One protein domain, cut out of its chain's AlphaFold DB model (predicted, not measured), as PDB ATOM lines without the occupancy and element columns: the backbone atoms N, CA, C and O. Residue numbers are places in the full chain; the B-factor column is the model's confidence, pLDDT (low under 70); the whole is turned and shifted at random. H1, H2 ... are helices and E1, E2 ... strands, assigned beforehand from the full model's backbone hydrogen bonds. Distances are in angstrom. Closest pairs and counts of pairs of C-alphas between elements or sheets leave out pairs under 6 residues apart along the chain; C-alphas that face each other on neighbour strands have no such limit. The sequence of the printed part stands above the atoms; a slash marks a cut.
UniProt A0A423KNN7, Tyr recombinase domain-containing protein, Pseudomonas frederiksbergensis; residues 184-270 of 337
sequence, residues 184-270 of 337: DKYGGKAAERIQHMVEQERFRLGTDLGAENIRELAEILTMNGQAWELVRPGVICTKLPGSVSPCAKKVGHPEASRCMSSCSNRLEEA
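Overview. This is residues 184 to 270 of the 337 residues of the protein "Tyr recombinase domain-containing protein" of Pseudomonas frederiksbergensis (UniProt A0A423KNN7). Look for an elongated domain with two helices at one end, a small three-stranded sheet next along its length, and a long loop, residues 238 to 265, at the other end. H1 runs away from the sheet, and H2 comes back toward it with a gap between the two helices. The printed part has 87 residues, with two named helices and then three named strands along it, H1 H2 E1 E2 E3; the sheet's order is E1 - E2 - E3, antiparallel throughout. The class is mixed, helices and strands, though named elements hold only 38 of the 87 residues. The whole is compact, with a radius of gyration of the C-alphas of 13.6 A, and spans 41 by 24 by 19 A.

Along the chain. Find C-alpha 189 at (-59.072, 9.183, 103.394); from there helix H1, residues 189 to 205, runs 25.3 A to C-alpha 205 at (-48.985, -13.220, 109.273). After a tight link, helix H2 takes residues 211 to 221 and is 15.2 A long. Further on come strand E1, residues 229 to 232, 9.0 A long, and strand E2, residues 235 to 237, 6.8 A long. Strand E3, residues 266 to 268, is 6.6 A long and ends at C-alpha 268, at (-67.337, 6.307, 104.400).

Arrangement. Start at the sheet, a meander, in which each strand is the antiparallel neighbour of the one before. E1 and E2 are a hairpin at 149 degrees between directions; look for N 231 and O 235, 2.9 A apart and within hydrogen-bond range, and N 237 and O 229, at 2.8 A. E2 and E3 are a hairpin too, at 152 degrees, with N 236 and O 267 within hydrogen-bond range at 2.9 A. E2 is the inner strand; E1 and E3 are the edge strands. H1 is on the sheet but only grazes it, with residues 189 to 194; its closest C-alphas to E3 are those of Ala 190 and Leu 267, 5.0 A apart. H1 and H2 are near each other, with 13 pairs of C-alphas within 10 A and the closest 8.0 A apart. H2 is not on the sheet, and it is apart from E2 and E3. In H2 every O i to N i+4 pair is within hydrogen-bond range; in H1, 12 of 13 are.

Size, cuts and confidence. The two C-alphas farthest apart are those of Thr 207 and Lys 249, 42.0 A. The printed part has no cut, and the C-alphas of Asp 184 and Ala 270, its first and last residues, are 8.8 A apart. The link from E2 to E3 is long, with 28 residues. Mean pLDDT of the printed part is 86.6; look to residues 249 to 253 for the values under 70.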
ATOM      1  N   ASP A 184     -61.902  -2.515 101.020       92.12
ATOM      2  CA  ASP A 184     -61.838  -2.237  99.579       92.12
ATOM      3  C   ASP A 184     -63.098  -1.537  99.039       92.12
ATOM      4  O   ASP A 184     -63.078  -0.903  97.980       92.12
ATOM      5  N   LYS A 185     -64.214  -1.646  99.765       93.06
ATOM      6  CA  LYS A 185     -65.487  -1.029  99.398       93.06
ATOM      7  C   LYS A 185     -65.759   0.293 100.101       93.06
ATOM      8  O   LYS A 185     -66.717   0.975  99.734       93.06
ATOM      9  N   TYR A 186     -64.971   0.627 101.115       95.19
ATOM     10  CA  TYR A 186     -65.142   1.839 101.900       95.19
ATOM     11  C   TYR A 186     -64.451   3.026 101.227       95.19
ATOM     12  O   TYR A 186     -63.495   2.879 100.472       95.19
ATOM     13  N   GLY A 187     -64.963   4.219 101.511       94.56
ATOM     14  CA  GLY A 187     -64.440   5.482 101.008       94.56
ATOM     15  C   GLY A 187     -63.817   6.351 102.096       94.56
ATOM     16  O   GLY A 187     -63.786   6.016 103.283       94.56
ATOM     17  N   GLY A 188     -63.376   7.531 101.684       93.81
ATOM     18  CA  GLY A 188     -62.741   8.531 102.526       93.81
ATOM     19  C   GLY A 188     -61.266   8.236 102.787       93.81
ATOM     20  O   GLY A 188     -60.784   7.113 102.673       93.81
ATOM     21  N   LYS A 189     -60.528   9.270 103.190       92.56
ATOM     22  CA  LYS A 189     -59.072   9.183 103.394       92.56
ATOM     23  C   LYS A 189     -58.658   8.215 104.504       92.56
ATOM     24  O   LYS A 189     -57.519   7.759 104.530       92.56
ATOM     25  N   ALA A 190     -59.560   7.899 105.438       94.19
ATOM     26  CA  ALA A 190     -59.277   6.887 106.447       94.19
ATOM     27  C   ALA A 190     -59.261   5.466 105.859       94.19
ATOM     28  O   ALA A 190     -58.541   4.630 106.402       94.19
ATOM     29  N   ALA A 191     -60.001   5.199 104.771       95.31
ATOM     30  CA  ALA A 191     -60.038   3.883 104.135       95.31
ATOM     31  C   ALA A 191     -58.656   3.478 103.611       95.31
ATOM     32  O   ALA A 191     -58.196   2.392 103.935       95.31
ATOM     33  N   GLU A 192     -57.945   4.382 102.929       92.50
ATOM     34  CA  GLU A 192     -56.578   4.146 102.432       92.50
ATOM     35  C   GLU A 192     -55.614   3.760 103.563       92.50
ATOM     36  O   GLU A 192     -54.856   2.795 103.467       92.50
ATOM     37  N   ARG A 193     -55.678   4.488 104.686       92.88
ATOM     38  CA  ARG A 193     -54.848   4.198 105.860       92.88
ATOM     39  C   ARG A 193     -55.185   2.835 106.457       92.88
ATOM     40  O   ARG A 193     -54.274   2.092 106.804       92.88
ATOM     41  N   ILE A 194     -56.469   2.520 106.616       95.12
ATOM     42  CA  ILE A 194     -56.898   1.238 107.187       95.12
ATOM     43  C   ILE A 194     -56.520   0.097 106.245       95.12
ATOM     44  O   ILE A 194     -55.977  -0.898 106.711       95.12
ATOM     45  N   GLN A 195     -56.718   0.256 104.936       94.69
ATOM     46  CA  GLN A 195     -56.306  -0.719 103.933       94.69
ATOM     47  C   GLN A 195     -54.805  -1.011 104.032       94.69
ATOM     48  O   GLN A 195     -54.413  -2.174 104.074       94.69
ATOM     49  N   HIS A 196     -53.974   0.023 104.182       93.31
ATOM     50  CA  HIS A 196     -52.541  -0.167 104.385       93.31
ATOM     51  C   HIS A 196     -52.225  -0.963 105.662       93.31
ATOM     52  O   HIS A 196     -51.377  -1.851 105.637       93.31
ATOM     53  N   MET A 197     -52.925  -0.700 106.771       92.50
ATOM     54  CA  MET A 197     -52.760  -1.469 108.016       92.50
ATOM     55  C   MET A 197     -53.194  -2.934 107.852       92.50
ATOM     56  O   MET A 197     -52.527  -3.834 108.355       92.50
ATOM     57  N   VAL A 198     -54.280  -3.184 107.117       93.25
ATOM     58  CA  VAL A 198     -54.765  -4.537 106.792       93.25
ATOM     59  C   VAL A 198     -53.740  -5.299 105.954       93.25
ATOM     60  O   VAL A 198     -53.462  -6.465 106.224       93.25
ATOM     61  N   GLU A 199     -53.143  -4.648 104.956       92.62
ATOM     62  CA  GLU A 199     -52.097  -5.235 104.114       92.62
ATOM     63  C   GLU A 199     -50.810  -5.520 104.898       92.62
ATOM     64  O   GLU A 199     -50.228  -6.596 104.746       92.62
ATOM     65  N   GLN A 200     -50.392  -4.603 105.778       91.50
ATOM     66  CA  GLN A 200     -49.262  -4.828 106.683       91.50
ATOM     67  C   GLN A 200     -49.495  -6.046 107.582       91.50
ATOM     68  O   GLN A 200     -48.586  -6.854 107.776       91.50
ATOM     69  N   GLU A 201     -50.714  -6.206 108.095       89.69
ATOM     70  CA  GLU A 201     -51.054  -7.315 108.980       89.69
ATOM     71  C   GLU A 201     -51.103  -8.658 108.239       89.69
ATOM     72  O   GLU A 201     -50.562  -9.656 108.721       89.69
ATOM     73  N   ARG A 202     -51.637  -8.678 107.009       90.06
ATOM     74  CA  ARG A 202     -51.545  -9.844 106.109       90.06
ATOM     75  C   ARG A 202     -50.095 -10.231 105.837       90.06
ATOM     76  O   ARG A 202     -49.743 -11.408 105.896       90.06
ATOM     77  N   PHE A 203     -49.238  -9.245 105.575       90.00
ATOM     78  CA  PHE A 203     -47.815  -9.486 105.349       90.00
ATOM     79  C   PHE A 203     -47.127 -10.056 106.596       90.00
ATOM     80  O   PHE A 203     -46.357 -11.009 106.487       90.00
ATOM     81  N   ARG A 204     -47.439  -9.524 107.787       89.75
ATOM     82  CA  ARG A 204     -46.903  -9.997 109.074       89.75
ATOM     83  C   ARG A 204     -47.250 -11.461 109.344       89.75
ATOM     84  O   ARG A 204     -46.400 -12.205 109.829       89.75
ATOM     85  N   LEU A 205     -48.484 -11.863 109.045       87.94
ATOM     86  CA  LEU A 205     -48.985 -13.220 109.273       87.94
ATOM     87  C   LEU A 205     -48.632 -14.198 108.140       87.94
ATOM     88  O   LEU A 205     -48.766 -15.408 108.313       87.94
ATOM     89  N   GLY A 206     -48.203 -13.692 106.978       85.25
ATOM     90  CA  GLY A 206     -47.884 -14.497 105.793       85.25
ATOM     91  C   GLY A 206     -49.083 -15.249 105.201       85.25
ATOM     92  O   GLY A 206     -48.894 -16.161 104.398       85.25
ATOM     93  N   THR A 207     -50.303 -14.906 105.621       85.88
ATOM     94  CA  THR A 207     -51.569 -15.557 105.258       85.88
ATOM     95  C   THR A 207     -52.712 -14.536 105.287       85.88
ATOM     96  O   THR A 207     -52.541 -13.408 105.758       85.88
ATOM     97  N   ASP A 208     -53.880 -14.918 104.768       83.94
ATOM     98  CA  ASP A 208     -55.082 -14.089 104.866       83.94
ATOM     99  C   ASP A 208     -55.547 -13.927 106.321       83.94
ATOM    100  O   ASP A 208     -55.376 -14.813 107.162       83.94
ATOM    101  N   LEU A 209     -56.175 -12.785 106.616       85.25
ATOM    102  CA  LEU A 209     -56.686 -12.501 107.955       85.25
ATOM    103  C   LEU A 209     -57.881 -13.404 108.273       85.25
ATOM    104  O   LEU A 209     -58.976 -13.218 107.747       85.25
ATOM    105  N   GLY A 210     -57.676 -14.359 109.179       86.38
ATOM    106  CA  GLY A 210     -58.775 -15.051 109.851       86.38
ATOM    107  C   GLY A 210     -59.575 -14.113 110.768       86.38
ATOM    108  O   GLY A 210     -59.075 -13.066 111.179       86.38
ATOM    109  N   ALA A 211     -60.796 -14.517 111.133       85.06
ATOM    110  CA  ALA A 211     -61.731 -13.707 111.925       85.06
ATOM    111  C   ALA A 211     -61.145 -13.180 113.252       85.06
ATOM    112  O   ALA A 211     -61.417 -12.045 113.634       85.06
ATOM    113  N   GLU A 212     -60.313 -13.974 113.933       87.62
ATOM    114  CA  GLU A 212     -59.648 -13.557 115.175       87.62
ATOM    115  C   GLU A 212     -58.662 -12.407 114.930       87.62
ATOM    116  O   GLU A 212     -58.742 -11.388 115.607       87.62
ATOM    117  N   ASN A 213     -57.823 -12.496 113.891       91.00
ATOM    118  CA  ASN A 213     -56.871 -11.432 113.544       91.00
ATOM    119  C   ASN A 213     -57.583 -10.138 113.119       91.00
ATOM    120  O   ASN A 213     -57.124  -9.039 113.423       91.00
ATOM    121  N   ILE A 214     -58.717 -10.256 112.417       92.81
ATOM    122  CA  ILE A 214     -59.545  -9.097 112.049       92.81
ATOM    123  C   ILE A 214     -60.080  -8.417 113.308       92.81
ATOM    124  O   ILE A 214     -60.010  -7.192 113.419       92.81
ATOM    125  N   ARG A 215     -60.600  -9.202 114.257       93.12
ATOM    126  CA  ARG A 215     -61.117  -8.679 115.520       93.12
ATOM    127  C   ARG A 215     -60.014  -8.023 116.352       93.12
ATOM    128  O   ARG A 215     -60.218  -6.911 116.823       93.12
ATOM    129  N   GLU A 216     -58.843  -8.647 116.474       93.12
ATOM    130  CA  GLU A 216     -57.688  -8.057 117.167       93.12
ATOM    131  C   GLU A 216     -57.264  -6.727 116.522       93.12
ATOM    132  O   GLU A 216     -57.062  -5.724 117.210       93.12
ATOM    133  N   LEU A 217     -57.202  -6.672 115.187       93.75
ATOM    134  CA  LEU A 217     -56.906  -5.434 114.470       93.75
ATOM    135  C   LEU A 217     -57.987  -4.366 114.709       93.75
ATOM    136  O   LEU A 217     -57.662  -3.191 114.889       93.75
ATOM    137  N   ALA A 218     -59.263  -4.756 114.756       95.56
ATOM    138  CA  ALA A 218     -60.369  -3.862 115.086       95.56
ATOM    139  C   ALA A 218     -60.242  -3.298 116.509       95.56
ATOM    140  O   ALA A 218     -60.410  -2.093 116.711       95.56
ATOM    141  N   GLU A 219     -59.901  -4.134 117.489       94.94
ATOM    142  CA  GLU A 219     -59.657  -3.726 118.877       94.94
ATOM    143  C   GLU A 219     -58.499  -2.718 118.960       94.94
ATOM    144  O   GLU A 219     -58.635  -1.672 119.599       94.94
ATOM    145  N   ILE A 220     -57.401  -2.946 118.233       93.94
ATOM    146  CA  ILE A 220     -56.264  -2.012 118.170       93.94
ATOM    147  C   ILE A 220     -56.678  -0.674 117.538       93.94
ATOM    148  O   ILE A 220     -56.443   0.389 118.118       93.94
ATOM    149  N   LEU A 221     -57.312  -0.705 116.362       93.75
ATOM    150  CA  LEU A 221     -57.669   0.503 115.607       93.75
ATOM    151  C   LEU A 221     -58.732   1.365 116.301       93.75
ATOM    152  O   LEU A 221     -58.802   2.572 116.050       93.75
ATOM    153  N   THR A 222     -59.549   0.759 117.162       92.56
ATOM    154  CA  THR A 222     -60.610   1.431 117.927       92.56
ATOM    155  C   THR A 222     -60.219   1.733 119.372       92.56
ATOM    156  O   THR A 222     -61.032   2.283 120.106       92.56
ATOM    157  N   MET A 223     -58.999   1.398 119.812       91.94
ATOM    158  CA  MET A 223     -58.601   1.465 121.226       91.94
ATOM    159  C   MET A 223     -59.585   0.727 122.152       91.94
ATOM    160  O   MET A 223     -60.091   1.300 123.116       91.94
ATOM    161  N   ASN A 224     -59.872  -0.540 121.849       90.31
ATOM    162  CA  ASN A 224     -60.874  -1.364 122.535       90.31
ATOM    163  C   ASN A 224     -62.270  -0.715 122.535       90.31
ATOM    164  O   ASN A 224     -62.927  -0.631 123.570       90.31
ATOM    165  N   GLY A 225     -62.702  -0.197 121.383       84.12
ATOM    166  CA  GLY A 225     -64.027   0.408 121.221       84.12
ATOM    167  C   GLY A 225     -64.191   1.823 121.791       84.12
ATOM    168  O   GLY A 225     -65.299   2.354 121.779       84.12
ATOM    169  N   GLN A 226     -63.116   2.454 122.276       84.31
ATOM    170  CA  GLN A 226     -63.145   3.819 122.828       84.31
ATOM    171  C   GLN A 226     -63.040   4.918 121.764       84.31
ATOM    172  O   GLN A 226     -63.307   6.087 122.045       84.31
ATOM    173  N   ALA A 227     -62.613   4.561 120.558       84.00
ATOM    174  CA  ALA A 227     -62.477   5.438 119.407       84.00
ATOM    175  C   ALA A 227     -63.281   4.883 118.230       84.00
ATOM    176  O   ALA A 227     -63.566   3.696 118.189       84.00
ATOM    177  N   TRP A 228     -63.536   5.735 117.236       87.69
ATOM    178  CA  TRP A 228     -64.478   5.534 116.125       87.69
ATOM    179  C   TRP A 228     -65.905   5.940 116.471       87.69
ATOM    180  O   TRP A 228     -66.695   5.181 117.021       87.69
ATOM    181  N   GLU A 229     -66.251   7.164 116.084       81.81
ATOM    182  CA  GLU A 229     -67.562   7.752 116.350       81.81
ATOM    183  C   GLU A 229     -68.396   7.809 115.067       81.81
ATOM    184  O   GLU A 229     -67.890   8.165 113.999       81.81
ATOM    185  N   LEU A 230     -69.689   7.479 115.155       80.81
ATOM    186  CA  LEU A 230     -70.613   7.704 114.044       80.81
ATOM    187  C   LEU A 230     -70.929   9.198 113.966       80.81
ATOM    188  O   LEU A 230     -71.574   9.743 114.856       80.81
ATOM    189  N   VAL A 231     -70.497   9.858 112.896       83.44
ATOM    190  CA  VAL A 231     -70.782  11.285 112.683       83.44
ATOM    191  C   VAL A 231     -72.214  11.466 112.184       83.44
ATOM    192  O   VAL A 231     -72.933  12.362 112.616       83.44
ATOM    193  N   ARG A 232     -72.606  10.620 111.231       80.06
ATOM    194  CA  ARG A 232     -73.935  10.534 110.611       80.06
ATOM    195  C   ARG A 232     -74.053   9.170 109.916       80.06
ATOM    196  O   ARG A 232     -73.020   8.513 109.767       80.06
ATOM    197  N   PRO A 233     -75.248   8.734 109.475       81.94
ATOM    198  CA  PRO A 233     -75.397   7.455 108.783       81.94
ATOM    199  C   PRO A 233     -74.368   7.287 107.655       81.94
ATOM    200  O   PRO A 233     -74.234   8.158 106.796       81.94
ATOM    201  N   GLY A 234     -73.595   6.201 107.721       86.81
ATOM    202  CA  GLY A 234     -72.545   5.858 106.762       86.81
ATOM    203  C   GLY A 234     -71.232   6.644 106.867       86.81
ATOM    204  O   GLY A 234     -70.322   6.375 106.092       86.81
ATOM    205  N   VAL A 235     -71.083   7.599 107.793       90.69
ATOM    206  CA  VAL A 235     -69.828   8.354 107.980       90.69
ATOM    207  C   VAL A 235     -69.276   8.142 109.384       90.69
ATOM    208  O   VAL A 235     -69.868   8.573 110.376       90.69
ATOM    209  N   ILE A 236     -68.092   7.540 109.452       91.56
ATOM    210  CA  ILE A 236     -67.404   7.177 110.690       91.56
ATOM    211  C   ILE A 236     -66.154   8.051 110.844       91.56
ATOM    212  O   ILE A 236     -65.368   8.222 109.910       91.56
ATOM    213  N   CYS A 237     -65.954   8.620 112.031       90.94
ATOM    214  CA  CYS A 237     -64.738   9.343 112.381       90.94
ATOM    215  C   CYS A 237     -63.768   8.420 113.113       90.94
ATOM    216  O   CYS A 237     -63.973   8.124 114.281       90.94
ATOM    217  N   THR A 238     -62.667   8.038 112.474       92.81
ATOM    218  CA  THR A 238     -61.646   7.130 113.026       92.81
ATOM    219  C   THR A 238     -60.575   7.878 113.835       92.81
ATOM    220  O   THR A 238     -59.399   7.505 113.837       92.81
ATOM    221  N   LYS A 239     -60.924   9.029 114.414       88.56
ATOM    222  CA  LYS A 239     -59.985   9.875 115.155       88.56
ATOM    223  C   LYS A 239     -59.699   9.239 116.517       88.56
ATOM    224  O   LYS A 239     -60.630   8.919 117.245       88.56
ATOM    225  N   LEU A 240     -58.422   9.128 116.879       85.75
ATOM    226  CA  LEU A 240     -58.021   8.673 118.211       85.75
ATOM    227  C   LEU A 240     -58.030   9.828 119.233       85.75
ATOM    228  O   LEU A 240     -57.718  10.972 118.862       85.75
ATOM    229  N   PRO A 241     -58.328   9.555 120.517       78.00
ATOM    230  CA  PRO A 241     -58.148  10.504 121.612       78.00
ATOM    231  C   PRO A 241     -56.759  11.156 121.593       78.00
ATOM    232  O   PRO A 241     -55.758  10.515 121.286       78.00
ATOM    233  N   GLY A 242     -56.686  12.453 121.894       74.56
ATOM    234  CA  GLY A 242     -55.413  13.186 121.930       74.56
ATOM    235  C   GLY A 242     -54.878  13.662 120.570       74.56
ATOM    236  O   GLY A 242     -53.938  14.450 120.537       74.56
ATOM    237  N   SER A 243     -55.487  13.260 119.450       75.19
ATOM    238  CA  SER A 243     -55.077  13.723 118.116       75.19
ATOM    239  C   SER A 243     -55.732  15.054 117.708       75.19
ATOM    240  O   SER A 243     -56.811  15.430 118.181       75.19
ATOM    241  N   VAL A 244     -55.082  15.794 116.805       76.75
ATOM    242  CA  VAL A 244     -55.627  17.024 116.203       76.75
ATOM    243  C   VAL A 244     -56.396  16.664 114.932       76.75
ATOM    244  O   VAL A 244     -55.988  15.787 114.173       76.75
ATOM    245  N   SER A 245     -57.528  17.326 114.692       75.44
ATOM    246  CA  SER A 245     -58.334  17.133 113.484       75.44
ATOM    247  C   SER A 245     -58.824  18.475 112.936       75.44
ATOM    248  O   SER A 245     -59.099  19.371 113.729       75.44
ATOM    249  N   PRO A 246     -59.023  18.615 111.610       78.44
ATOM    250  CA  PRO A 246     -59.521  19.858 111.012       78.44
ATOM    251  C   PRO A 246     -60.866  20.331 111.580       78.44
ATOM    252  O   PRO A 246     -61.154  21.523 111.593       78.44
ATOM    253  N   CYS A 247     -61.692  19.398 112.068       77.25
ATOM    254  CA  CYS A 247     -62.991  19.711 112.655       77.25
ATOM    255  C   CYS A 247     -62.906  20.324 114.065       77.25
ATOM    256  O   CYS A 247     -63.836  21.021 114.450       77.25
ATOM    257  N   ALA A 248     -61.816  20.127 114.820       72.00
ATOM    258  CA  ALA A 248     -61.699  20.581 116.208       72.00
ATOM    259  C   ALA A 248     -60.541  21.581 116.376       72.00
ATOM    260  O   ALA A 248     -59.387  21.272 116.093       72.00
ATOM    261  N   LYS A 249     -60.833  22.781 116.900       64.94
ATOM    262  CA  LYS A 249     -59.833  23.852 117.120       64.94
ATOM    263  C   LYS A 249     -58.804  23.538 118.222       64.94
ATOM    264  O   LYS A 249     -57.839  24.279 118.378       64.94
ATOM    265  N   LYS A 250     -59.026  22.489 119.019       67.12
ATOM    266  CA  LYS A 250     -58.157  22.033 120.115       67.12
ATOM    267  C   LYS A 250     -58.107  20.503 120.141       67.12
ATOM    268  O   LYS A 250     -58.959  19.841 119.546       67.12
ATOM    269  N   VAL A 251     -57.128  19.952 120.858       69.62
ATOM    270  CA  VAL A 251     -57.100  18.527 121.216       69.62
ATOM    271  C   VAL A 251     -58.377  18.204 122.001       69.62
ATOM    272  O   VAL A 251     -58.679  18.875 122.985       69.62
ATOM    273  N   GLY A 252     -59.149  17.228 121.530       65.69
ATOM    274  CA  GLY A 252     -60.463  16.906 122.087       65.69
ATOM    275  C   GLY A 252     -61.322  16.060 121.148       65.69
ATOM    276  O   GLY A 252     -60.840  15.586 120.109       65.69
ATOM    277  N   HIS A 253     -62.592  15.892 121.522       66.69
ATOM    278  CA  HIS A 253     -63.569  15.107 120.766       66.69
ATOM    279  C   HIS A 253     -63.791  15.662 119.346       66.69
ATOM    280  O   HIS A 253     -63.641  16.869 119.119       66.69
ATOM    281  N   PRO A 254     -64.098  14.800 118.362       71.25
ATOM    282  CA  PRO A 254     -64.519  15.233 117.034       71.25
ATOM    283  C   PRO A 254     -65.730  16.178 117.094       71.25
ATOM    284  O   PRO A 254     -66.700  15.923 117.798       71.25
ATOM    285  N   GLU A 255     -65.710  17.257 116.310       73.25
ATOM    286  CA  GLU A 255     -66.881  18.126 116.136       73.25
ATOM    287  C   GLU A 255     -67.641  17.683 114.875       73.25
ATOM    288  O   GLU A 255     -67.291  18.062 113.753       73.25
ATOM    289  N   ALA A 256     -68.653  16.827 115.057       73.88
ATOM    290  CA  ALA A 256     -69.410  16.192 113.969       73.88
ATOM    291  C   ALA A 256     -70.029  17.203 112.982       73.88
ATOM    292  O   ALA A 256     -70.014  16.977 111.772       73.88
ATOM    293  N   SER A 257     -70.490  18.354 113.483       73.12
ATOM    294  CA  SER A 257     -71.062  19.449 112.683       73.12
ATOM    295  C   SER A 257     -70.070  20.087 111.701       73.12
ATOM    296  O   SER A 257     -70.488  20.745 110.752       73.12
ATOM    297  N   ARG A 258     -68.761  19.880 111.897       80.56
ATOM    298  CA  ARG A 258     -67.681  20.384 111.032       80.56
ATOM    299  C   ARG A 258     -66.961  19.271 110.271       80.56
ATOM    300  O   ARG A 258     -65.815  19.439 109.850       80.56
ATOM    301  N   CYS A 259     -67.588  18.106 110.122       85.25
ATOM    302  CA  CYS A 259     -67.006  17.005 109.366       85.25
ATOM    303  C   CYS A 259     -66.932  17.345 107.865       85.25
ATOM    304  O   CYS A 259     -67.951  17.579 107.218       85.25
ATOM    305  N   MET A 260     -65.722  17.326 107.297       86.81
ATOM    306  CA  MET A 260     -65.458  17.592 105.874       86.81
ATOM    307  C   MET A 260     -65.104  16.293 105.137       86.81
ATOM    308  O   MET A 260     -64.558  15.374 105.750       86.81
ATOM    309  N   SER A 261     -65.414  16.185 103.839       87.56
ATOM    310  CA  SER A 261     -65.060  15.004 103.018       87.56
ATOM    311  C   SER A 261     -63.548  14.834 102.876       87.56
ATOM    312  O   SER A 261     -63.048  13.716 102.893       87.56
ATOM    313  N   SER A 262     -62.815  15.944 102.886       87.75
ATOM    314  CA  SER A 262     -61.357  15.993 102.792       87.75
ATOM    315  C   SER A 262     -60.603  15.570 104.067       87.75
ATOM    316  O   SER A 262     -59.367  15.564 104.069       87.75
ATOM    317  N   CYS A 263     -61.301  15.243 105.162       90.31
ATOM    318  CA  CYS A 263     -60.695  14.913 106.455       90.31
ATOM    319  C   CYS A 263     -59.988  13.545 106.434       90.31
ATOM    320  O   CYS A 263     -60.581  12.539 106.058       90.31
ATOM    321  N   SER A 264     -58.750  13.483 106.939       91.56
ATOM    322  CA  SER A 264     -57.943  12.250 107.015       91.56
ATOM    323  C   SER A 264     -58.514  11.162 107.931       91.56
ATOM    324  O   SER A 264     -58.156   9.997 107.799       91.56
ATOM    325  N   ASN A 265     -59.396  11.527 108.862       92.62
ATOM    326  CA  ASN A 265     -60.025  10.597 109.804       92.62
ATOM    327  C   ASN A 265     -61.454  10.215 109.397       92.62
ATOM    328  O   ASN A 265     -62.183   9.664 110.219       92.62
ATOM    329  N   ARG A 266     -61.899  10.568 108.187       93.00
ATOM    330  CA  ARG A 266     -63.240  10.238 107.707       93.00
ATOM    331  C   ARG A 266     -63.208   8.925 106.932       93.00
ATOM    332  O   ARG A 266     -62.476   8.811 105.951       93.00
ATOM    333  N   LEU A 267     -64.025   7.981 107.381       95.50
ATOM    334  CA  LEU A 267     -64.309   6.705 106.739       95.50
ATOM    335  C   LEU A 267     -65.767   6.722 106.261       95.50
ATOM    336  O   LEU A 267     -66.658   7.105 107.020       95.50
ATOM    337  N   GLU A 268     -66.005   6.345 105.010       95.56
ATOM    338  CA  GLU A 268     -67.337   6.307 104.400       95.56
ATOM    339  C   GLU A 268     -67.747   4.872 104.094       95.56
ATOM    340  O   GLU A 268     -66.983   4.113 103.503       95.56
ATOM    341  N   GLU A 269     -68.955   4.497 104.496       94.31
ATOM    342  CA  GLU A 269     -69.481   3.157 104.272       94.31
ATOM    343  C   GLU A 269     -69.826   2.914 102.803       94.31
ATOM    344  O   GLU A 269     -70.290   3.801 102.085       94.31
ATOM    345  N   ALA A 270     -69.654   1.664 102.373       92.25
ATOM    346  CA  ALA A 270     -69.822   1.251 100.983       92.25
ATOM    347  C   ALA A 270     -71.208   1.563 100.394       92.25
ATOM    348  O   ALA A 270     -71.314   1.853  99.203       92.25
TER     349      ALA A 270